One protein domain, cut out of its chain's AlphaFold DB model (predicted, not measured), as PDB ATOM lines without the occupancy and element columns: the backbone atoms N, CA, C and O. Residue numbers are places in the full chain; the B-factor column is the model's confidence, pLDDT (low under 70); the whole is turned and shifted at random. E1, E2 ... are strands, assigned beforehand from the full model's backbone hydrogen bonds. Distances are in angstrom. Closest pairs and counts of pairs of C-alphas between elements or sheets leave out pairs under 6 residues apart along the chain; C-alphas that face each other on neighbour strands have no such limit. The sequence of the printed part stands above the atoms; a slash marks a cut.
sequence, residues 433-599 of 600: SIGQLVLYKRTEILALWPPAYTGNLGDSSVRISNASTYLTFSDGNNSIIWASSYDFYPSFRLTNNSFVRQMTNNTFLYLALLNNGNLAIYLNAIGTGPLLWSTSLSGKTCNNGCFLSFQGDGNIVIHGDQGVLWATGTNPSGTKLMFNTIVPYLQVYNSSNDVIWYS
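This is residues 433 to 599 of the 600 residues of the protein "Hypothetical protein" of Adineta ricciae (UniProt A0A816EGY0). Three small sheets, E7 to E10, E6 with E11 to E13, and E14 to E16, stand as the sides of a loose triangle round a common middle, with few contacts between them. A fourth sheet, E3 to E5, lies next to strand E7 of this triangle, and beyond it the hairpin of E1 and E2 makes one end of the longest axis. The printed part has 167 residues with 16 named strands, E1 to E16 in order, and no named helix: the class is all strand, though under half of the residues, 75, are in named strands. The five sheets are antiparallel, with orders E1 - E2, E3 - E4 - E5, E6 - E11 - E12 - E13, E7 - E8 - E9 - E10 and E14 - E15 - E16. The whole is compact, with a radius of gyration of the C-alphas of 16.4 A and spans of 52 by 37 by 27 A.

Find C-alpha 437 at (-6.372, 61.041, 45.760); from there E1 runs to residue 441, and E2 comes back over residues 444 to 449, 14.7 A long. Next look for E3 at residues 461 to 465, E4 at 471 to 474, E5 at 480 to 483 and the three-residue E6 at 493 to 495. E7, residues 499 to 504, is 16.4 A long. E8, the longest strand by residues, begins at C-alpha 507 at (7.196, 56.864, 29.728) and covers 19.7 A to residue 513. E9 holds residues 519 to 523, E10 531 to 534, E11 547 to 550, E12 556 to 560 and E13 563 to 567. Read on to E14 at 576 to 579, E15 at 586 to 589 and E16 at 595 to 598, where C-alpha 598 is at (12.264, 36.250, 34.320).

Start at the hairpin of E1 and E2, where N 439 and O 447 are 2.8 A apart, within hydrogen-bond range. Its closest C-alphas to E5 are those of Trp 449 and Trp 482, 7.2 A apart. E3, E4 and E5 form a meander, each strand the antiparallel neighbour of the one before; look for N 463 and O 472 at 2.8 A, and N 473 and O 482 at 2.8 A. E5 and E7 have 11 pairs of C-alphas within 8 A, the closest being Ile 480 and Val 500 at 4.6 A. E7 to E10 are a second meander, with N 502 and O 509 at 2.9 A, N 512 and O 520 at 2.8 A, and N 521 and O 533 at 2.8 A. The closest C-alphas of E8 and E11 are those of Leu 513 and Leu 548, 7.3 A apart. E11, E12 and E13 are a third meander, and E6 is the edge strand beside E11; N 494 and O 548 are 3.0 A apart, N 549 and O 557 2.8 A, N 558 and O 566 2.8 A. E14, E15 and E16 are the fourth meander, with N 578 and O 587 at 2.8 A and N 588 and O 597 at 2.8 A. Residues 487 to 488 pair antiparallel with residues 577 to 578 of E14.

The two C-alphas farthest apart, those of Arg 442 and Gly 539, are 55.2 A apart. The printed part has no cut. The long links are E2 to E3, with 11 residues, and E10 to E11, with the 12 residues 535 to 546. The mean pLDDT of the printed part is 90.8; look in the second link for residues 539 and 541, the two under 70.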
ATOM      1  N   SER A 433     -12.764  65.693  42.417       90.25
ATOM      2  CA  SER A 433     -13.965  65.471  41.593       90.25
ATOM      3  C   SER A 433     -13.777  64.510  40.415       90.25
ATOM      4  O   SER A 433     -14.767  64.082  39.829       90.25
ATOM      5  N   ILE A 434     -12.534  64.195  40.043       89.56
ATOM      6  CA  ILE A 434     -12.222  63.230  38.982       89.56
ATOM      7  C   ILE A 434     -11.708  61.900  39.536       89.56
ATOM      8  O   ILE A 434     -11.275  61.072  38.747       89.56
ATOM      9  N   GLY A 435     -11.746  61.680  40.857       90.62
ATOM     10  CA  GLY A 435     -11.375  60.412  41.495       90.62
ATOM     11  C   GLY A 435      -9.881  60.232  41.794       90.62
ATOM     12  O   GLY A 435      -9.457  59.139  42.152       90.62
ATOM     13  N   GLN A 436      -9.051  61.270  41.696       92.81
ATOM     14  CA  GLN A 436      -7.666  61.181  42.177       92.81
ATOM     15  C   GLN A 436      -7.615  61.398  43.684       92.81
ATOM     16  O   GLN A 436      -8.359  62.228  44.201       92.81
ATOM     17  N   LEU A 437      -6.692  60.729  44.371       94.94
ATOM     18  CA  LEU A 437      -6.372  61.041  45.760       94.94
ATOM     19  C   LEU A 437      -5.390  62.200  45.782       94.94
ATOM     20  O   LEU A 437      -4.348  62.148  45.131       94.94
ATOM     21  N   VAL A 438      -5.719  63.241  46.529       96.19
ATOM     22  CA  VAL A 438      -4.974  64.491  46.539       96.19
ATOM     23  C   VAL A 438      -4.681  64.890  47.973       96.19
ATOM     24  O   VAL A 438      -5.569  64.905  48.828       96.19
ATOM     25  N   LEU A 439      -3.423  65.228  48.220       97.75
ATOM     26  CA  LEU A 439      -2.978  65.865  49.440       97.75
ATOM     27  C   LEU A 439      -2.951  67.376  49.221       97.75
ATOM     28  O   LEU A 439      -2.137  67.890  48.452       97.75
ATOM     29  N   TYR A 440      -3.847  68.076  49.904       97.31
ATOM     30  CA  TYR A 440      -3.951  69.526  49.856       97.31
ATOM     31  C   TYR A 440      -3.277  70.185  51.057       97.31
ATOM     32  O   TYR A 440      -3.381  69.669  52.168       97.31
ATOM     33  N   LYS A 441      -2.723  71.384  50.851       96.12
ATOM     34  CA  LYS A 441      -2.573  72.430  51.869       96.12
ATOM     35  C   LYS A 441      -3.614  73.509  51.597       96.12
ATOM     36  O   LYS A 441      -3.478  74.291  50.658       96.12
ATOM     37  N   ARG A 442      -4.664  73.579  52.414       90.81
ATOM     38  CA  ARG A 442      -5.867  74.382  52.136       90.81
ATOM     39  C   ARG A 442      -6.442  74.029  50.754       90.81
ATOM     40  O   ARG A 442      -7.138  73.028  50.632       90.81
ATOM     41  N   THR A 443      -6.136  74.818  49.725       90.75
ATOM     42  CA  THR A 443      -6.557  74.603  48.330       90.75
ATOM     43  C   THR A 443      -5.401  74.257  47.389       90.75
ATOM     44  O   THR A 443      -5.643  73.880  46.247       90.75
ATOM     45  N   GLU A 444      -4.154  74.405  47.836       94.75
ATOM     46  CA  GLU A 444      -2.956  74.087  47.060       94.75
ATOM     47  C   GLU A 444      -2.706  72.578  47.073       94.75
ATOM     48  O   GLU A 444      -2.885  71.934  48.104       94.75
ATOM     49  N   ILE A 445      -2.298  72.009  45.940       95.44
ATOM     50  CA  ILE A 445      -1.987  70.582  45.832       95.44
ATOM     51  C   ILE A 445      -0.510  70.365  46.168       95.44
ATOM     52  O   ILE A 445       0.352  70.853  45.445       95.44
ATOM     53  N   LEU A 446      -0.231  69.597  47.223       95.94
ATOM     54  CA  LEU A 446       1.126  69.156  47.567       95.94
ATOM     55  C   LEU A 446       1.516  67.894  46.790       95.94
ATOM     56  O   LEU A 446       2.624  67.793  46.276       95.94
ATOM     57  N   ALA A 447       0.594  66.935  46.693       95.38
ATOM     58  CA  ALA A 447       0.757  65.722  45.899       95.38
ATOM     59  C   ALA A 447      -0.593  65.173  45.444       95.38
ATOM     60  O   ALA A 447      -1.635  65.457  46.036       95.38
ATOM     61  N   LEU A 448      -0.564  64.367  44.386       94.06
ATOM     62  CA  LEU A 448      -1.737  63.689  43.857       94.06
ATOM     63  C   LEU A 448      -1.363  62.330  43.264       94.06
ATOM     64  O   LEU A 448      -0.287  62.165  42.686       94.06
ATOM     65  N   TRP A 449      -2.283  61.375  43.374       93.12
ATOM     66  CA  TRP A 449      -2.123  60.012  42.886       93.12
ATOM     67  C   TRP A 449      -3.361  59.566  42.093       93.12
ATOM     68  O   TRP A 449      -4.485  59.758  42.565       93.12
ATOM     69  N   PRO A 450      -3.179  58.950  40.908       90.12
ATOM     70  CA  PRO A 450      -1.926  58.839  40.147       90.12
ATOM     71  C   PRO A 450      -1.452  60.197  39.577       90.12
ATOM     72  O   PRO A 450      -2.297  61.011  39.186       90.12
ATOM     73  N   PRO A 451      -0.129  60.431  39.442       85.00
ATOM     74  CA  PRO A 451       0.397  61.617  38.770       85.00
ATOM     75  C   PRO A 451       0.084  61.607  37.264       85.00
ATOM     76  O   PRO A 451      -0.015  60.547  36.644       85.00
ATOM     77  N   ALA A 452      -0.048  62.804  36.678       76.25
ATOM     78  CA  ALA A 452      -0.259  63.037  35.242       76.25
ATOM     79  C   ALA A 452      -1.422  62.238  34.614       76.25
ATOM     80  O   ALA A 452      -1.322  61.725  33.499       76.25
ATOM     81  N   TYR A 453      -2.539  62.139  35.334       78.56
ATOM     82  CA  TYR A 453      -3.781  61.575  34.816       78.56
ATOM     83  C   TYR A 453      -4.798  62.684  34.551       78.56
ATOM     84  O   TYR A 453      -5.044  63.513  35.423       78.56
ATOM     85  N   THR A 454      -5.370  62.709  33.348       72.81
ATOM     86  CA  THR A 454      -6.303  63.761  32.893       72.81
ATOM     87  C   THR A 454      -7.718  63.239  32.631       72.81
ATOM     88  O   THR A 454      -8.626  64.030  32.386       72.81
ATOM     89  N   GLY A 455      -7.921  61.917  32.673       80.88
ATOM     90  CA  GLY A 455      -9.233  61.289  32.521       80.88
ATOM     91  C   GLY A 455     -10.045  61.297  33.818       80.88
ATOM     92  O   GLY A 455      -9.504  61.465  34.908       80.88
ATOM     93  N   ASN A 456     -11.351  61.062  33.700       84.12
ATOM     94  CA  ASN A 456     -12.208  60.833  34.859       84.12
ATOM     95  C   ASN A 456     -12.003  59.401  35.379       84.12
ATOM     96  O   ASN A 456     -12.244  58.442  34.646       84.12
ATOM     97  N   LEU A 457     -11.557  59.264  36.627       86.12
ATOM     98  CA  LEU A 457     -11.319  57.981  37.287       86.12
ATOM     99  C   LEU A 457     -12.562  57.408  37.975       86.12
ATOM    100  O   LEU A 457     -12.538  56.235  38.346       86.12
ATOM    101  N   GLY A 458     -13.641  58.189  38.110       81.44
ATOM    102  CA  GLY A 458     -14.940  57.738  38.615       81.44
ATOM    103  C   GLY A 458     -14.821  56.839  39.850       81.44
ATOM    104  O   GLY A 458     -14.307  57.260  40.883       81.44
ATOM    105  N   ASP A 459     -15.238  55.578  39.703       84.00
ATOM    106  CA  ASP A 459     -15.243  54.515  40.727       84.00
ATOM    107  C   ASP A 459     -13.856  53.991  41.160       84.00
ATOM    108  O   ASP A 459     -13.741  52.887  41.701       84.00
ATOM    109  N   SER A 460     -12.795  54.753  40.908       91.38
ATOM    110  CA  SER A 460     -11.446  54.442  41.378       91.38
ATOM    111  C   SER A 460     -11.355  54.197  42.880       91.38
ATOM    112  O   SER A 460     -12.233  54.555  43.668       91.38
ATOM    113  N   SER A 461     -10.258  53.568  43.281       93.62
ATOM    114  CA  SER A 461      -9.990  53.273  44.678       93.62
ATOM    115  C   SER A 461      -8.508  53.358  45.007       93.62
ATOM    116  O   SER A 461      -7.646  53.153  44.150       93.62
ATOM    117  N   VAL A 462      -8.227  53.624  46.280       94.69
ATOM    118  CA  VAL A 462      -6.906  53.476  46.880       94.69
ATOM    119  C   VAL A 462      -6.950  52.363  47.912       94.69
ATOM    120  O   VAL A 462      -7.727  52.411  48.863       94.69
ATOM    121  N   ARG A 463      -6.100  51.355  47.742       94.25
ATOM    122  CA  ARG A 463      -5.827  50.349  48.765       94.25
ATOM    123  C   ARG A 463      -4.599  50.768  49.560       94.25
ATOM    124  O   ARG A 463      -3.533  50.953  48.977       94.25
ATOM    125  N   ILE A 464      -4.757  50.863  50.874       94.88
ATOM    126  CA  ILE A 464      -3.701  51.090  51.863       94.88
ATOM    127  C   ILE A 464      -3.423  49.758  52.566       94.88
ATOM    128  O   ILE A 464      -4.356  49.022  52.887       94.88
ATOM    129  N   SER A 465      -2.154  49.416  52.761       93.38
ATOM    130  CA  SER A 465      -1.699  48.092  53.193       93.38
ATOM    131  C   SER A 465      -0.543  48.202  54.176       93.38
ATOM    132  O   SER A 465       0.297  49.083  54.036       93.38
ATOM    133  N   ASN A 466      -0.463  47.286  55.141       92.75
ATOM    134  CA  ASN A 466       0.671  47.150  56.065       92.75
ATOM    135  C   ASN A 466       1.856  46.355  55.477       92.75
ATOM    136  O   ASN A 466       2.901  46.216  56.114       92.75
ATOM    137  N   ALA A 467       1.691  45.826  54.267       89.38
ATOM    138  CA  ALA A 467       2.710  45.131  53.500       89.38
ATOM    139  C   ALA A 467       2.914  45.824  52.151       89.38
ATOM    140  O   ALA A 467       1.954  46.345  51.572       89.38
ATOM    141  N   SER A 468       4.146  45.783  51.638       86.25
ATOM    142  CA  SER A 468       4.441  46.200  50.267       86.25
ATOM    143  C   SER A 468       3.575  45.381  49.306       86.25
ATOM    144  O   SER A 468       3.422  44.181  49.490       86.25
ATOM    145  N   THR A 469       2.953  45.933  48.277       90.06
ATOM    146  CA  THR A 469       2.815  47.345  47.904       90.06
ATOM    147  C   THR A 469       1.882  48.109  48.866       90.06
ATOM    148  O   THR A 469       0.700  47.776  48.975       90.06
ATOM    149  N   TYR A 470       2.402  49.147  49.537       92.75
ATOM    150  CA  TYR A 470       1.724  49.872  50.627       92.75
ATOM    151  C   TYR A 470       0.516  50.700  50.171       92.75
ATOM    152  O   TYR A 470      -0.511  50.723  50.844       92.75
ATOM    153  N   LEU A 471       0.634  51.358  49.020       93.94
ATOM    154  CA  LEU A 471      -0.444  52.078  48.348       93.94
ATOM    155  C   LEU A 471      -0.624  51.544  46.932       93.94
ATOM    156  O   LEU A 471       0.338  51.499  46.158       93.94
ATOM    157  N   THR A 472      -1.853  51.184  46.581       93.50
ATOM    158  CA  THR A 472      -2.243  50.765  45.230       93.50
ATOM    159  C   THR A 472      -3.439  51.583  44.781       93.50
ATOM    160  O   THR A 472      -4.460  51.600  45.461       93.50
ATOM    161  N   PHE A 473      -3.313  52.250  43.638       93.88
ATOM    162  CA  PHE A 473      -4.386  53.004  43.011       93.88
ATOM    163  C   PHE A 473      -4.951  52.221  41.837       93.88
ATOM    164  O   PHE A 473      -4.209  51.880  40.910       93.88
ATOM    165  N   SER A 474      -6.260  51.996  41.860       92.00
ATOM    166  CA  SER A 474      -6.964  51.266  40.813       92.00
ATOM    167  C   SER A 474      -8.066  52.113  40.191       92.00
ATOM    168  O   SER A 474      -8.717  52.894  40.886       92.00
ATOM    169  N   ASP A 475      -8.287  51.957  38.888       89.00
ATOM    170  CA  ASP A 475      -9.462  52.521  38.217       89.00
ATOM    171  C   ASP A 475     -10.738  51.704  38.510       89.00
ATOM    172  O   ASP A 475     -10.699  50.674  39.189       89.00
ATOM    173  N   GLY A 476     -11.887  52.150  37.989       82.69
ATOM    174  CA  GLY A 476     -13.171  51.459  38.166       82.69
ATOM    175  C   GLY A 476     -13.241  50.047  37.557       82.69
ATOM    176  O   GLY A 476     -14.142  49.284  37.899       82.69
ATOM    177  N   ASN A 477     -12.283  49.671  36.702       82.56
ATOM    178  CA  ASN A 477     -12.149  48.325  36.134       82.56
ATOM    179  C   ASN A 477     -11.144  47.458  36.916       82.56
ATOM    180  O   ASN A 477     -10.796  46.366  36.468       82.56
ATOM    181  N   ASN A 478     -10.686  47.927  38.082       83.19
ATOM    182  CA  ASN A 478      -9.633  47.323  38.902       83.19
ATOM    183  C   ASN A 478      -8.256  47.237  38.216       83.19
ATOM    184  O   ASN A 478      -7.405  46.471  38.672       83.19
ATOM    185  N   SER A 479      -7.998  48.015  37.161       90.56
ATOM    186  CA  SER A 479      -6.641  48.133  36.615       90.56
ATOM    187  C   SER A 479      -5.794  48.971  37.561       90.56
ATOM    188  O   SER A 479      -6.222  50.042  37.986       90.56
ATOM    189  N   ILE A 480      -4.583  48.512  37.873       93.25
ATOM    190  CA  ILE A 480      -3.652  49.246  38.734       93.25
ATOM    191  C   ILE A 480      -3.015  50.353  37.899       93.25
ATOM    192  O   ILE A 480      -2.198  50.098  37.015       93.25
ATOM    193  N   ILE A 481      -3.374  51.598  38.184       92.50
ATOM    194  CA  ILE A 481      -2.928  52.768  37.420       92.50
ATOM    195  C   ILE A 481      -1.750  53.499  38.073       92.50
ATOM    196  O   ILE A 481      -1.100  54.314  37.405       92.50
ATOM    197  N   TRP A 482      -1.490  53.222  39.352       93.81
ATOM    198  CA  TRP A 482      -0.304  53.643  40.097       93.81
ATOM    199  C   TRP A 482      -0.119  52.779  41.347       93.81
ATOM    200  O   TRP A 482      -1.092  52.308  41.935       93.81
ATOM    201  N   ALA A 483       1.124  52.591  41.771       93.62
ATOM    202  CA  ALA A 483       1.454  51.859  42.980       93.62
ATOM    203  C   ALA A 483       2.736  52.408  43.621       93.62
ATOM    204  O   ALA A 483       3.651  52.835  42.920       93.62
ATOM    205  N   SER A 484       2.810  52.361  44.953       92.75
ATOM    206  CA  SER A 484       4.016  52.734  45.724       92.75
ATOM    207  C   SER A 484       5.239  51.854  45.425       92.75
ATOM    208  O   SER A 484       6.371  52.298  45.570       92.75
ATOM    209  N   SER A 485       5.002  50.620  44.986       92.62
ATOM    210  CA  SER A 485       5.984  49.683  44.449       92.62
ATOM    211  C   SER A 485       5.291  48.795  43.422       92.62
ATOM    212  O   SER A 485       4.073  48.644  43.463       92.62
ATOM    213  N   TYR A 486       6.052  48.165  42.539       93.62
ATOM    214  CA  TYR A 486       5.525  47.209  41.561       93.62
ATOM    215  C   TYR A 486       5.937  45.771  41.910       93.62
ATOM    216  O   TYR A 486       6.153  44.929  41.039       93.62
ATOM    217  N   ASP A 487       6.017  45.534  43.224       92.75
ATOM    218  CA  ASP A 487       6.203  44.240  43.864       92.75
ATOM    219  C   ASP A 487       4.833  43.663  44.236       92.75
ATOM    220  O   ASP A 487       4.096  44.210  45.068       92.75
ATOM    221  N   PHE A 488       4.500  42.538  43.621       91.12
ATOM    222  CA  PHE A 488       3.262  41.808  43.830       91.12
ATOM    223  C   PHE A 488       3.551  40.472  44.504       91.12
ATOM    224  O   PHE A 488       4.559  39.822  44.241       91.12
ATOM    225  N   TYR A 489       2.641  40.050  45.371       90.88
ATOM    226  CA  TYR A 489       2.783  38.863  46.212       90.88
ATOM    227  C   TYR A 489       1.684  37.852  45.869       90.88
ATOM    228  O   TYR A 489       0.751  38.200  45.129       90.88
ATOM    229  N   PRO A 490       1.765  36.605  46.366       87.88
ATOM    230  CA  PRO A 490       0.671  35.652  46.247       87.88
ATOM    231  C   PRO A 490      -0.681  36.281  46.615       87.88
ATOM    232  O   PRO A 490      -0.752  37.150  47.481       87.88
ATOM    233  N   SER A 491      -1.734  35.863  45.911       82.06
ATOM    234  CA  SER A 491      -3.061  36.499  45.831       82.06
ATOM    235  C   SER A 491      -3.178  37.682  44.863       82.06
ATOM    236  O   SER A 491      -4.298  38.131  44.606       82.06
ATOM    237  N   PHE A 492      -2.087  38.146  44.244       88.75
ATOM    238  CA  PHE A 492      -2.174  39.077  43.116       88.75
ATOM    239  C   PHE A 492      -2.929  38.450  41.935       88.75
ATOM    240  O   PHE A 492      -2.694  37.296  41.562       88.75
ATOM    241  N   ARG A 493      -3.831  39.226  41.326       89.56
ATOM    242  CA  ARG A 493      -4.652  38.795  40.194       89.56
ATOM    243  C   ARG A 493      -4.806  39.927  39.182       89.56
ATOM    244  O   ARG A 493      -5.078  41.057  39.570       89.56
ATOM    245  N   LEU A 494      -4.716  39.590  37.898       90.31
ATOM    246  CA  LEU A 494      -5.182  40.434  36.795       90.31
ATOM    247  C   LEU A 494      -6.290  39.699  36.056       90.31
ATOM    248  O   LEU A 494      -6.141  38.533  35.700       90.31
ATOM    249  N   THR A 495      -7.411  40.365  35.833       87.56
ATOM    250  CA  THR A 495      -8.517  39.832  35.034       87.56
ATOM    251  C   THR A 495      -8.368  40.233  33.575       87.56
ATOM    252  O   THR A 495      -7.587  41.124  33.234       87.56
ATOM    253  N   ASN A 496      -9.119  39.573  32.703       84.12
ATOM    254  CA  ASN A 496      -9.146  39.903  31.289       84.12
ATOM    255  C   ASN A 496      -9.383  41.407  31.062       84.12
ATOM    256  O   ASN A 496     -10.255  41.993  31.704       84.12
ATOM    257  N   ASN A 497      -8.606  42.010  30.161       81.12
ATOM    258  CA  ASN A 497      -8.649  43.435  29.822       81.12
ATOM    259  C   ASN A 497      -8.312  44.404  30.980       81.12
ATOM    260  O   ASN A 497      -8.563  45.602  30.870       81.12
ATOM    261  N   SER A 498      -7.732  43.904  32.076       88.75
ATOM    262  CA  SER A 498      -7.109  44.736  33.111       88.75
ATOM    263  C   SER A 498      -5.600  44.834  32.895       88.75
ATOM    264  O   SER A 498      -4.983  43.991  32.229       88.75
ATOM    265  N   PHE A 499      -4.994  45.872  33.461       93.94
ATOM    266  CA  PHE A 499      -3.560  46.105  33.348       93.94
ATOM    267  C   PHE A 499      -2.950  46.657  34.637       93.94
ATOM    268  O   PHE A 499      -3.641  47.188  35.505       93.94
ATOM    269  N   VAL A 500      -1.625  46.568  34.724       95.81
ATOM    270  CA  VAL A 500      -0.793  47.361  35.634       95.81
ATOM    271  C   VAL A 500      -0.042  48.390  34.806       95.81
ATOM    272  O   VAL A 500       0.634  48.032  33.841       95.81
ATOM    273  N   ARG A 501      -0.137  49.662  35.187       93.75
ATOM    274  CA  ARG A 501       0.601  50.763  34.573       93.75
ATOM    275  C   ARG A 501       1.689  51.270  35.508       93.75
ATOM    276  O   ARG A 501       1.411  51.685  36.634       93.75
ATOM    277  N   GLN A 502       2.908  51.320  34.993       92.31
ATOM    278  CA  GLN A 502       4.075  51.895  35.651       92.31
ATOM    279  C   GLN A 502       4.603  53.080  34.850       92.31
ATOM    280  O   GLN A 502       4.618  53.037  33.622       92.31
ATOM    281  N   MET A 503       5.012  54.147  35.535       87.50
ATOM    282  CA  MET A 503       5.587  55.338  34.909       87.50
ATOM    283  C   MET A 503       7.063  55.475  35.293       87.50
ATOM    284  O   MET A 503       7.427  55.316  36.455       87.50
ATOM    285  N   THR A 504       7.922  55.813  34.333       84.44
ATOM    286  CA  THR A 504       9.312  56.235  34.578       84.44
ATOM    287  C   THR A 504       9.729  57.230  33.503       84.44
ATOM    288  O   THR A 504       9.529  56.961  32.323       84.44
ATOM    289  N   ASN A 505      10.290  58.383  33.887       85.12
ATOM    290  CA  ASN A 505      10.762  59.427  32.961       85.12
ATOM    291  C   ASN A 505       9.740  59.771  31.851       85.12
ATOM    292  O   ASN A 505      10.058  59.704  30.665       85.12
ATOM    293  N   ASN A 506       8.493  60.076  32.230       82.06
ATOM    294  CA  ASN A 506       7.363  60.364  31.323       82.06
ATOM    295  C   ASN A 506       6.978  59.241  30.344       82.06
ATOM    296  O   ASN A 506       6.187  59.460  29.430       82.06
ATOM    297  N   THR A 507       7.506  58.038  30.538       87.44
ATOM    298  CA  THR A 507       7.196  56.864  29.728       87.44
ATOM    299  C   THR A 507       6.328  55.912  30.534       87.44
ATOM    300  O   THR A 507       6.553  55.728  31.733       87.44
ATOM    301  N   PHE A 508       5.339  55.302  29.884       90.88
ATOM    302  CA  PHE A 508       4.440  54.349  30.529       90.88
ATOM    303  C   PHE A 508       4.737  52.928  30.070       90.88
ATOM    304  O   PHE A 508       4.838  52.678  28.873       90.88
ATOM    305  N   LEU A 509       4.815  51.985  31.002       94.75
ATOM    306  CA  LEU A 509       4.796  50.560  30.706       94.75
ATOM    307  C   LEU A 509       3.477  49.967  31.193       94.75
ATOM    308  O   LEU A 509       3.010  50.288  32.287       94.75
ATOM    309  N   TYR A 510       2.898  49.088  30.383       95.56
ATOM    310  CA  TYR A 510       1.638  48.415  30.669       95.56
ATOM    311  C   TYR A 510       1.841  46.910  30.669       95.56
ATOM    312  O   TYR A 510       2.064  46.346  29.604       95.56
ATOM    313  N   LEU A 511       1.710  46.265  31.827       96.25
ATOM    314  CA  LEU A 511       1.528  44.818  31.925       96.25
ATOM    315  C   LEU A 511       0.036  44.518  31.773       96.25
ATOM    316  O   LEU A 511      -0.740  44.813  32.678       96.25
ATOM    317  N   ALA A 512      -0.372  43.956  30.641       94.50
ATOM    318  CA  ALA A 512      -1.775  43.764  30.293       94.50
ATOM    319  C   ALA A 512      -2.091  42.294  30.010       94.50
ATOM    320  O   ALA A 512      -1.362  41.630  29.268       94.50
ATOM    321  N   LEU A 513      -3.209  41.809  30.559       91.38
ATOM    322  CA  LEU A 513      -3.805  40.542  30.145       91.38
ATOM    323  C   LEU A 513      -4.833  40.815  29.044       91.38
ATOM    324  O   LEU A 513      -5.890  41.394  29.293       91.38
ATOM    325  N   LEU A 514      -4.503  40.418  27.818       87.94
ATOM    326  CA  LEU A 514      -5.301  40.704  26.628       87.94
ATOM    327  C   LEU A 514      -6.448  39.695  26.441       87.94
ATOM    328  O   LEU A 514      -6.378  38.563  26.914       87.94
ATOM    329  N   ASN A 515      -7.453  40.069  25.636       82.94
ATOM    330  CA  ASN A 515      -8.634  39.241  25.318       82.94
ATOM    331  C   ASN A 515      -8.326  37.884  24.659       82.94
ATOM    332  O   ASN A 515      -9.177  37.000  24.636       82.94
ATOM    333  N   ASN A 516      -7.129  37.704  24.108       82.44
ATOM    334  CA  ASN A 516      -6.666  36.430  23.554       82.44
ATOM    335  C   ASN A 516      -5.877  35.583  24.576       82.44
ATOM    336  O   ASN A 516      -5.239  34.601  24.204       82.44
ATOM    337  N   GLY A 517      -5.881  35.978  25.853       85.19
ATOM    338  CA  GLY A 517      -5.208  35.291  26.959       85.19
ATOM    339  C   GLY A 517      -3.724  35.583  27.059       85.19
ATOM    340  O   GLY A 517      -3.062  35.092  27.968       85.19
ATOM    341  N   ASN A 518      -3.194  36.383  26.138       89.56
ATOM    342  CA  ASN A 518      -1.784  36.698  26.097       89.56
ATOM    343  C   ASN A 518      -1.465  37.765  27.154       89.56
ATOM    344  O   ASN A 518      -2.083  38.832  27.177       89.56
ATOM    345  N   LEU A 519      -0.489  37.485  28.017       93.00
ATOM    346  CA  LEU A 519       0.101  38.492  28.890       93.00
ATOM    347  C   LEU A 519       1.181  39.221  28.096       93.00
ATOM    348  O   LEU A 519       2.040  38.590  27.472       93.00
ATOM    349  N   ALA A 520       1.113  40.545  28.076       94.62
ATOM    350  CA  ALA A 520       1.984  41.369  27.255       94.62
ATOM    351  C   ALA A 520       2.408  42.637  27.989       94.62
ATOM    352  O   ALA A 520       1.662  43.171  28.811       94.62
ATOM    353  N   ILE A 521       3.603  43.117  27.656       96.06
ATOM    354  CA  ILE A 521       4.148  44.374  28.153       96.06
ATOM    355  C   ILE A 521       4.259  45.339  26.985       96.06
ATOM    356  O   ILE A 521       4.992  45.072  26.034       96.06
ATOM    357  N   TYR A 522       3.538  46.453  27.061       96.25
ATOM    358  CA  TYR A 522       3.556  47.500  26.042       96.25
ATOM    359  C   TYR A 522       4.189  48.781  26.561       96.25
ATOM    360  O   TYR A 522       3.995  49.158  27.718       96.25
ATOM    361  N   LEU A 523       4.876  49.483  25.668       94.88
ATOM    362  CA  LEU A 523       5.353  50.838  25.887       94.88
ATOM    363  C   LEU A 523       4.301  51.857  25.426       94.88
ATOM    364  O   LEU A 523       3.836  51.806  24.293       94.88
ATOM    365  N   ASN A 524       3.970  52.817  26.284       92.25
ATOM    366  CA  ASN A 524       3.084  53.973  26.097       92.25
ATOM    367  C   ASN A 524       1.602  53.695  25.801       92.25
ATOM    368  O   ASN A 524       0.758  54.441  26.297       92.25
ATOM    369  N   ALA A 525       1.258  52.648  25.052       92.50
ATOM    370  CA  ALA A 525      -0.126  52.311  24.742       92.50
ATOM    371  C   ALA A 525      -0.311  50.806  24.511       92.50
ATOM    372  O   ALA A 525       0.436  50.187  23.753       92.50
ATOM    373  N   ILE A 526      -1.334  50.219  25.136       92.25
ATOM    374  CA  ILE A 526      -1.686  48.807  24.947       92.25
ATOM    375  C   ILE A 526      -2.152  48.593  23.500       92.25
ATOM    376  O   ILE A 526      -3.049  49.282  23.022       92.25
ATOM    377  N   GLY A 527      -1.544  47.633  22.800       89.94
ATOM    378  CA  GLY A 527      -1.943  47.205  21.454       89.94
ATOM    379  C   GLY A 527      -1.474  48.099  20.300       89.94
ATOM    380  O   GLY A 527      -1.297  47.590  19.198       89.94
ATOM    381  N   THR A 528      -1.236  49.394  20.526       93.69
ATOM    382  CA  THR A 528      -0.722  50.325  19.497       93.69
ATOM    383  C   THR A 528       0.717  50.773  19.737       93.69
ATOM    384  O   THR A 528       1.389  51.200  18.800       93.69
ATOM    385  N   GLY A 529       1.200  50.690  20.976       94.75
ATOM    386  CA  GLY A 529       2.582  50.989  21.322       94.75
ATOM    387  C   GLY A 529       3.535  49.814  21.063       94.75
ATOM    388  O   GLY A 529       3.086  48.696  20.796       94.75
ATOM    389  N   PRO A 530       4.861  50.033  21.157       96.12
ATOM    390  CA  PRO A 530       5.849  48.962  21.042       96.12
ATOM    391  C   PRO A 530       5.593  47.815  22.031       96.12
ATOM    392  O   PRO A 530       5.486  48.043  23.238       96.12
ATOM    393  N   LEU A 531       5.524  46.582  21.521       95.75
ATOM    394  CA  LEU A 531       5.473  45.368  22.334       95.75
ATOM    395  C   LEU A 531       6.885  45.040  22.837       95.75
ATOM    396  O   LEU A 531       7.781  44.781  22.037       95.75
ATOM    397  N   LEU A 532       7.074  45.047  24.154       95.38
ATOM    398  CA  LEU A 532       8.366  44.811  24.801       95.38
ATOM    399  C   LEU A 532       8.579  43.343  25.175       95.38
ATOM    400  O   LEU A 532       9.698  42.846  25.100       95.38
ATOM    401  N   TRP A 533       7.515  42.658  25.593       96.19
ATOM    402  CA  TRP A 533       7.542  41.239  25.943       96.19
ATOM    403  C   TRP A 533       6.138  40.634  25.877       96.19
ATOM    404  O   TRP A 533       5.146  41.334  26.086       96.19
ATOM    405  N   SER A 534       6.037  39.327  25.622       94.44
ATOM    406  CA  SER A 534       4.771  38.601  25.680       94.44
ATOM    407  C   SER A 534       4.947  37.106  25.942       94.44
ATOM    408  O   SER A 534       5.919  36.505  25.488       94.44
ATOM    409  N   THR A 535       3.938  36.472  26.550       93.38
ATOM    410  CA  THR A 535       3.827  35.003  26.627       93.38
ATOM    411  C   THR A 535       3.685  34.315  25.264       93.38
ATOM    412  O   THR A 535       3.853  33.103  25.184       93.38
ATOM    413  N   SER A 536       3.414  35.070  24.190       90.69
ATOM    414  CA  SER A 536       3.329  34.582  22.802       90.69
ATOM    415  C   SER A 536       2.321  33.442  22.595       90.69
ATOM    416  O   SER A 536       2.535  32.537  21.791       90.69
ATOM    417  N   LEU A 537       1.199  33.481  23.319       86.50
ATOM    418  CA  LEU A 537       0.130  32.493  23.183       86.50
ATOM    419  C   LEU A 537      -0.621  32.688  21.855       86.50
ATOM    420  O   LEU A 537      -1.157  33.762  21.589       86.50
ATOM    421  N   SER A 538      -0.690  31.637  21.033       75.31
ATOM    422  CA  SER A 538      -1.426  31.619  19.760       75.31
ATOM    423  C   SER A 538      -2.615  30.653  19.802       75.31
ATOM    424  O   SER A 538      -2.484  29.536  20.302       75.31
ATOM    425  N   GLY A 539      -3.758  31.049  19.233       65.50
ATOM    426  CA  GLY A 539      -4.925  30.167  19.062       65.50
ATOM    427  C   GLY A 539      -5.674  29.812  20.354       65.50
ATOM    428  O   GLY A 539      -6.402  28.824  20.384       65.50
ATOM    429  N   LYS A 540      -5.487  30.585  21.429       70.69
ATOM    430  CA  LYS A 540      -6.236  30.454  22.687       70.69
ATOM    431  C   LYS A 540      -7.336  31.516  22.745       70.69
ATOM    432  O   LYS A 540      -7.141  32.635  22.279       70.69
ATOM    433  N   THR A 541      -8.490  31.157  23.298       69.00
ATOM    434  CA  THR A 541      -9.647  32.049  23.453       69.00
ATOM    435  C   THR A 541      -9.970  32.242  24.930       69.00
ATOM    436  O   THR A 541      -9.862  31.299  25.713       69.00
ATOM    437  N   CYS A 542     -10.373  33.460  25.287       74.50
ATOM    438  CA  CYS A 542     -10.843  33.841  26.620       74.50
ATOM    439  C   CYS A 542     -12.297  34.306  26.547       74.50
ATOM    440  O   CYS A 542     -12.628  35.408  26.984       74.50
ATOM    441  N   ASN A 543     -13.159  33.498  25.935       71.88
ATOM    442  CA  ASN A 543     -14.550  33.860  25.679       71.88
ATOM    443  C   ASN A 543     -15.346  33.981  26.986       71.88
ATOM    444  O   ASN A 543     -16.246  34.813  27.063       71.88
ATOM    445  N   ASN A 544     -14.973  33.218  28.021       70.38
ATOM    446  CA  ASN A 544     -15.562  33.297  29.362       70.38
ATOM    447  C   ASN A 544     -14.664  34.044  30.369       70.38
ATOM    448  O   ASN A 544     -14.940  34.043  31.569       70.38
ATOM    449  N   GLY A 545     -13.620  34.722  29.879       78.38
ATOM    450  CA  GLY A 545     -12.711  35.553  30.664       78.38
ATOM    451  C   GLY A 545     -11.496  34.800  31.211       78.38
ATOM    452  O   GLY A 545     -11.604  33.915  32.055       78.38
ATOM    453  N   CYS A 546     -10.305  35.221  30.785       88.25
ATOM    454  CA  CYS A 546      -9.049  34.759  31.366       88.25
ATOM    455  C   CYS A 546      -8.662  35.566  32.606       88.25
ATOM    456  O   CYS A 546      -9.080  36.711  32.796       88.25
ATOM    457  N   PHE A 547      -7.813  34.982  33.442       91.12
ATOM    458  CA  PHE A 547      -7.175  35.704  34.532       91.12
ATOM    459  C   PHE A 547      -5.766  35.184  34.790       91.12
ATOM    460  O   PHE A 547      -5.500  33.988  34.704       91.12
ATOM    461  N   LEU A 548      -4.873  36.090  35.159       93.56
ATOM    462  CA  LEU A 548      -3.575  35.775  35.726       93.56
ATOM    463  C   LEU A 548      -3.702  35.748  37.247       93.56
ATOM    464  O   LEU A 548      -4.339  36.624  37.828       93.56
ATOM    465  N   SER A 549      -3.089  34.762  37.888       93.88
ATOM    466  CA  SER A 549      -3.021  34.637  39.340       93.88
ATOM    467  C   SER A 549      -1.594  34.327  39.764       93.88
ATOM    468  O   SER A 549      -0.994  33.389  39.247       93.88
ATOM    469  N   PHE A 550      -1.081  35.090  40.727       94.75
ATOM    470  CA  PHE A 550       0.055  34.674  41.536       94.75
ATOM    471  C   PHE A 550      -0.488  33.859  42.712       94.75
ATOM    472  O   PHE A 550      -1.191  34.381  43.578       94.75
ATOM    473  N   GLN A 551      -0.263  32.556  42.679       93.00
ATOM    474  CA  GLN A 551      -0.896  31.585  43.557       93.00
ATOM    475  C   GLN A 551      -0.119  31.415  44.868       93.00
ATOM    476  O   GLN A 551       1.055  31.763  44.965       93.00
ATOM    477  N   GLY A 552      -0.791  30.883  45.895       89.81
ATOM    478  CA  GLY A 552      -0.199  30.644  47.219       89.81
ATOM    479  C   GLY A 552       0.929  29.609  47.228       89.81
ATOM    480  O   GLY A 552       1.726  29.592  48.158       89.81
ATOM    481  N   ASP A 553       1.023  28.782  46.185       92.31
ATOM    482  CA  ASP A 553       2.140  27.863  45.960       92.31
ATOM    483  C   ASP A 553       3.352  28.550  45.308       92.31
ATOM    484  O   ASP A 553       4.343  27.897  45.004       92.31
ATOM    485  N   GLY A 554       3.285  29.854  45.050       94.06
ATOM    486  CA  GLY A 554       4.374  30.598  44.447       94.06
ATOM    487  C   GLY A 554       4.446  30.522  42.926       94.06
ATOM    488  O   GLY A 554       5.414  31.033  42.374       94.06
ATOM    489  N   ASN A 555       3.462  29.947  42.228       96.69
ATOM    490  CA  ASN A 555       3.411  29.980  40.764       96.69
ATOM    491  C   ASN A 555       2.611  31.179  40.240       96.69
ATOM    492  O   ASN A 555       1.579  31.552  40.798       96.69
ATOM    493  N   ILE A 556       3.023  31.741  39.105       96.38
ATOM    494  CA  ILE A 556       2.183  32.657  38.326       96.38
ATOM    495  C   ILE A 556       1.565  31.882  37.175       96.38
ATOM    496  O   ILE A 556       2.284  31.299  36.362       96.38
ATOM    497  N   VAL A 557       0.237  31.898  37.108       95.69
ATOM    498  CA  VAL A 557      -0.548  31.084  36.181       95.69
ATOM    499  C   VAL A 557      -1.592  31.937  35.477       95.69
ATOM    500  O   VAL A 557      -2.333  32.678  36.125       95.69
ATOM    501  N   ILE A 558      -1.681  31.804  34.156       94.00
ATOM    502  CA  ILE A 558      -2.799  32.313  33.361       94.00
ATOM    503  C   ILE A 558      -3.804  31.180  33.195       94.00
ATOM    504  O   ILE A 558      -3.495  30.139  32.613       94.00
ATOM    505  N   HIS A 559      -5.013  31.403  33.685       91.81
ATOM    506  CA  HIS A 559      -6.159  30.520  33.527       91.81
ATOM    507  C   HIS A 559      -7.062  31.056  32.423       91.81
ATOM    508  O   HIS A 559      -7.305  32.263  32.351       91.81
ATOM    509  N   GLY A 560      -7.569  30.160  31.587       88.25
ATOM    510  CA  GLY A 560      -8.575  30.451  30.573       88.25
ATOM    511  C   GLY A 560      -9.696  29.421  30.569       88.25
ATOM    512  O   GLY A 560      -9.783  28.570  31.453       88.25
ATOM    513  N   ASP A 561     -10.539  29.483  29.540       82.44
ATOM    514  CA  ASP A 561     -11.801  28.732  29.468       82.44
ATOM    515  C   ASP A 561     -11.636  27.204  29.573       82.44
ATOM    516  O   ASP A 561     -12.556  26.508  29.990       82.44
ATOM    517  N   GLN A 562     -10.482  26.674  29.156       80.38
ATOM    518  CA  GLN A 562     -10.182  25.235  29.090       80.38
ATOM    519  C   GLN A 562      -9.070  24.820  30.072       80.38
ATOM    520  O   GLN A 562      -8.421  23.793  29.881       80.38
ATOM    521  N   GLY A 563      -8.815  25.633  31.103       86.81
ATOM    522  CA  GLY A 563      -7.781  25.395  32.111       86.81
ATOM    523  C   GLY A 563      -6.559  26.302  31.960       86.81
ATOM    524  O   GLY A 563      -6.657  27.443  31.507       86.81
ATOM    525  N   VAL A 564      -5.395  25.807  32.381       91.50
ATOM    526  CA  VAL A 564      -4.147  26.585  32.404       91.50
ATOM    527  C   VAL A 564      -3.649  26.855  30.981       91.50
ATOM    528  O   VAL A 564      -3.433  25.932  30.199       91.50
ATOM    529  N   LEU A 565      -3.436  28.131  30.654       91.12
ATOM    530  CA  LEU A 565      -2.895  28.575  29.366       91.12
ATOM    531  C   LEU A 565      -1.375  28.719  29.394       91.12
ATOM    532  O   LEU A 565      -0.710  28.458  28.393       91.12
ATOM    533  N   TRP A 566      -0.836  29.162  30.529       93.88
ATOM    534  CA  TRP A 566       0.584  29.427  30.719       93.88
ATOM    535  C   TRP A 566       0.919  29.466  32.209       93.88
ATOM    536  O   TRP A 566       0.087  29.884  33.015       93.88
ATOM    537  N   ALA A 567       2.136  29.068  32.573       95.12
ATOM    538  CA  ALA A 567       2.635  29.174  33.936       95.12
ATOM    539  C   ALA A 567       4.147  29.419  33.962       95.12
ATOM    540  O   ALA A 567       4.870  28.971  33.073       95.12
ATOM    541  N   THR A 568       4.627  30.081  35.015       96.19
ATOM    542  CA  THR A 568       6.069  30.304  35.225       96.19
ATOM    543  C   THR A 568       6.829  29.054  35.670       96.19
ATOM    544  O   THR A 568       8.029  28.970  35.429       96.19
ATOM    545  N   GLY A 569       6.151  28.102  36.326       96.38
ATOM    546  CA  GLY A 569       6.774  26.903  36.902       96.38
ATOM    547  C   GLY A 569       7.616  27.189  38.149       96.38
ATOM    548  O   GLY A 569       8.586  26.487  38.408       96.38
ATOM    549  N   THR A 570       7.284  28.245  38.894       97.31
ATOM    550  CA  THR A 570       8.072  28.729  40.042       97.31
ATOM    551  C   THR A 570       7.623  28.158  41.387       97.31
ATOM    552  O   THR A 570       8.267  28.409  42.406       97.31
ATOM    553  N   ASN A 571       6.565  27.349  41.416       95.06
ATOM    554  CA  ASN A 571       6.157  26.607  42.604       95.06
ATOM    555  C   ASN A 571       7.207  25.553  43.020       95.06
ATOM    556  O   ASN A 571       7.821  24.927  42.156       95.06
ATOM    557  N   PRO A 572       7.400  25.304  44.330       94.50
ATOM    558  CA  PRO A 572       6.724  25.939  45.465       94.50
ATOM    559  C   PRO A 572       7.417  27.233  45.953       94.50
ATOM    560  O   PRO A 572       7.218  27.657  47.086       94.50
ATOM    561  N   SER A 573       8.340  27.792  45.161       96.44
ATOM    562  CA  SER A 573       9.393  28.689  45.662       96.44
ATOM    563  C   SER A 573       9.161  30.174  45.388       96.44
ATOM    564  O   SER A 573       9.859  30.993  45.980       96.44
ATOM    565  N   GLY A 574       8.242  30.549  44.497       96.56
ATOM    566  CA  GLY A 574       7.977  31.956  44.193       96.56
ATOM    567  C   GLY A 574       7.315  32.696  45.353       96.56
ATOM    568  O   GLY A 574       6.366  32.219  45.965       96.56
ATOM    569  N   THR A 575       7.812  33.892  45.656       95.69
ATOM    570  CA  THR A 575       7.318  34.715  46.778       95.69
ATOM    571  C   THR A 575       7.014  36.156  46.387       95.69
ATOM    572  O   THR A 575       6.196  36.802  47.039       95.69
ATOM    573  N   LYS A 576       7.629  36.659  45.311       95.56
ATOM    574  CA  LYS A 576       7.463  38.039  44.844       95.56
ATOM    575  C   LYS A 576       7.584  38.118  43.324       95.56
ATOM    576  O   LYS A 576       8.561  37.626  42.765       95.56
ATOM    577  N   LEU A 577       6.617  38.759  42.678       95.38
ATOM    578  CA  LEU A 577       6.639  39.172  41.277       95.38
ATOM    579  C   LEU A 577       7.014  40.650  41.218       95.38
ATOM    580  O   LEU A 577       6.317  41.476  41.796       95.38
ATOM    581  N   MET A 578       8.066  40.983  40.487       95.50
ATOM    582  CA  MET A 578       8.498  42.358  40.260       95.50
ATOM    583  C   MET A 578       8.218  42.756  38.812       95.50
ATOM    584  O   MET A 578       8.592  42.017  37.896       95.50
ATOM    585  N   PHE A 579       7.580  43.911  38.613       95.69
ATOM    586  CA  PHE A 579       7.442  44.567  37.312       95.69
ATOM    587  C   PHE A 579       8.419  45.750  37.226       95.69
ATOM    588  O   PHE A 579       8.342  46.707  37.992       95.69
ATOM    589  N   ASN A 580       9.395  45.636  36.324       92.88
ATOM    590  CA  ASN A 580      10.490  46.579  36.120       92.88
ATOM    591  C   ASN A 580      10.262  47.443  34.878       92.88
ATOM    592  O   ASN A 580       9.613  47.038  33.914       92.88
ATOM    593  N   THR A 581      10.906  48.609  34.849       91.00
ATOM    594  CA  THR A 581      10.945  49.485  33.664       91.00
ATOM    595  C   THR A 581      12.096  49.190  32.709       91.00
ATOM    596  O   THR A 581      12.181  49.793  31.641       91.00
ATOM    597  N   ILE A 582      12.964  48.249  33.077       89.69
ATOM    598  CA  ILE A 582      14.113  47.797  32.296       89.69
ATOM    599  C   ILE A 582      14.090  46.274  32.164       89.69
ATOM    600  O   ILE A 582      13.461  45.584  32.962       89.69
ATOM    601  N   VAL A 583      14.791  45.752  31.157       92.69
ATOM    602  CA  VAL A 583      14.935  44.307  30.942       92.69
ATOM    603  C   VAL A 583      15.764  43.685  32.084       92.69
ATOM    604  O   VAL A 583      16.826  44.224  32.400       92.69
ATOM    605  N   PRO A 584      15.354  42.534  32.656       94.94
ATOM    606  CA  PRO A 584      14.090  41.834  32.414       94.94
ATOM    607  C   PRO A 584      12.892  42.538  33.073       94.94
ATOM    608  O   PRO A 584      12.893  42.819  34.273       94.94
ATOM    609  N   TYR A 585      11.842  42.772  32.278       95.12
ATOM    610  CA  TYR A 585      10.658  43.530  32.691       95.12
ATOM    611  C   TYR A 585       9.814  42.825  33.756       95.12
ATOM    612  O   TYR A 585       9.190  43.496  34.565       95.12
ATOM    613  N   LEU A 586       9.774  41.492  33.781       96.06
ATOM    614  CA  LEU A 586       9.155  40.721  34.857       96.06
ATOM    615  C   LEU A 586      10.163  39.766  35.465       96.06
ATOM    616  O   LEU A 586      10.914  39.107  34.743       96.06
ATOM    617  N   GLN A 587      10.132  39.644  36.786       97.38
ATOM    618  CA  GLN A 587      10.962  38.707  37.534       97.38
ATOM    619  C   GLN A 587      10.162  38.079  38.670       97.38
ATOM    620  O   GLN A 587       9.393  38.764  39.339       97.38
ATOM    621  N   VAL A 588      10.373  36.788  38.917       97.44
ATOM    622  CA  VAL A 588       9.880  36.093  40.111       97.44
ATOM    623  C   VAL A 588      11.058  35.783  41.013       97.44
ATOM    624  O   VAL A 588      12.047  35.207  40.560       97.44
ATOM    625  N   TYR A 589      10.921  36.140  42.283       97.38
ATOM    626  CA  TYR A 589      11.918  35.932  43.320       97.38
ATOM    627  C   TYR A 589      11.481  34.852  44.313       97.38
ATOM    628  O   TYR A 589      10.294  34.752  44.645       97.38
ATOM    629  N   ASN A 590      12.440  34.081  44.826       96.25
ATOM    630  CA  ASN A 590      12.234  33.186  45.966       96.25
ATOM    631  C   ASN A 590      12.374  33.924  47.318       96.25
ATOM    632  O   ASN A 590      12.679  35.117  47.359       96.25
ATOM    633  N   SER A 591      12.178  33.213  48.432       94.25
ATOM    634  CA  SER A 591      12.315  33.767  49.793       94.25
ATOM    635  C   SER A 591      13.734  34.230  50.150       94.25
ATOM    636  O   SER A 591      13.895  35.032  51.068       94.25
ATOM    637  N   SER A 592      14.751  33.754  49.424       96.56
ATOM    638  CA  SER A 592      16.151  34.187  49.550       96.56
ATOM    639  C   SER A 592      16.472  35.404  48.675       96.56
ATOM    640  O   SER A 592      17.618  35.842  48.642       96.56
ATOM    641  N   ASN A 593      15.466  35.992  48.008       94.31
ATOM    642  CA  ASN A 593      15.611  37.091  47.051       94.31
ATOM    643  C   ASN A 593      16.419  36.721  45.783       94.31
ATOM    644  O   ASN A 593      16.918  37.614  45.097       94.31
ATOM    645  N   ASP A 594      16.478  35.441  45.408       97.00
ATOM    646  CA  ASP A 594      17.037  35.012  44.121       97.00
ATOM    647  C   ASP A 594      15.975  35.046  43.022       97.00
ATOM    648  O   ASP A 594      14.837  34.615  43.230       97.00
ATOM    649  N   VAL A 595      16.360  35.488  41.823       97.31
ATOM    650  CA  VAL A 595      15.505  35.424  40.629       97.31
ATOM    651  C   VAL A 595      15.409  33.974  40.150       97.31
ATOM    652  O   VAL A 595      16.401  33.393  39.716       97.31
ATOM    653  N   ILE A 596      14.205  33.405  40.174       97.56
ATOM    654  CA  ILE A 596      13.923  32.020  39.754       97.56
ATOM    655  C   ILE A 596      13.164  31.928  38.425       97.56
ATOM    656  O   ILE A 596      13.107  30.866  37.811       97.56
ATOM    657  N   TRP A 597      12.604  33.042  37.951       97.75
ATOM    658  CA  TRP A 597      12.046  33.182  36.605       97.75
ATOM    659  C   TRP A 597      12.128  34.644  36.166       97.75
ATOM    660  O   TRP A 597      12.030  35.545  36.998       97.75
ATOM    661  N   TYR A 598      12.288  34.898  34.869       97.31
ATOM    662  CA  TYR A 598      12.264  36.250  34.320       97.31
ATOM    663  C   TYR A 598      11.780  36.276  32.867       97.31
ATOM    664  O   TYR A 598      11.934  35.301  32.125       97.31
ATOM    665  N   SER A 599      11.213  37.409  32.451       93.62
ATOM    666  CA  SER A 599      10.839  37.673  31.062       93.62
ATOM    667  C   SER A 599      12.107  37.798  30.211       93.62
ATOM    668  O   SER A 599      12.832  38.789  30.341       93.62
TER     669      SER A 599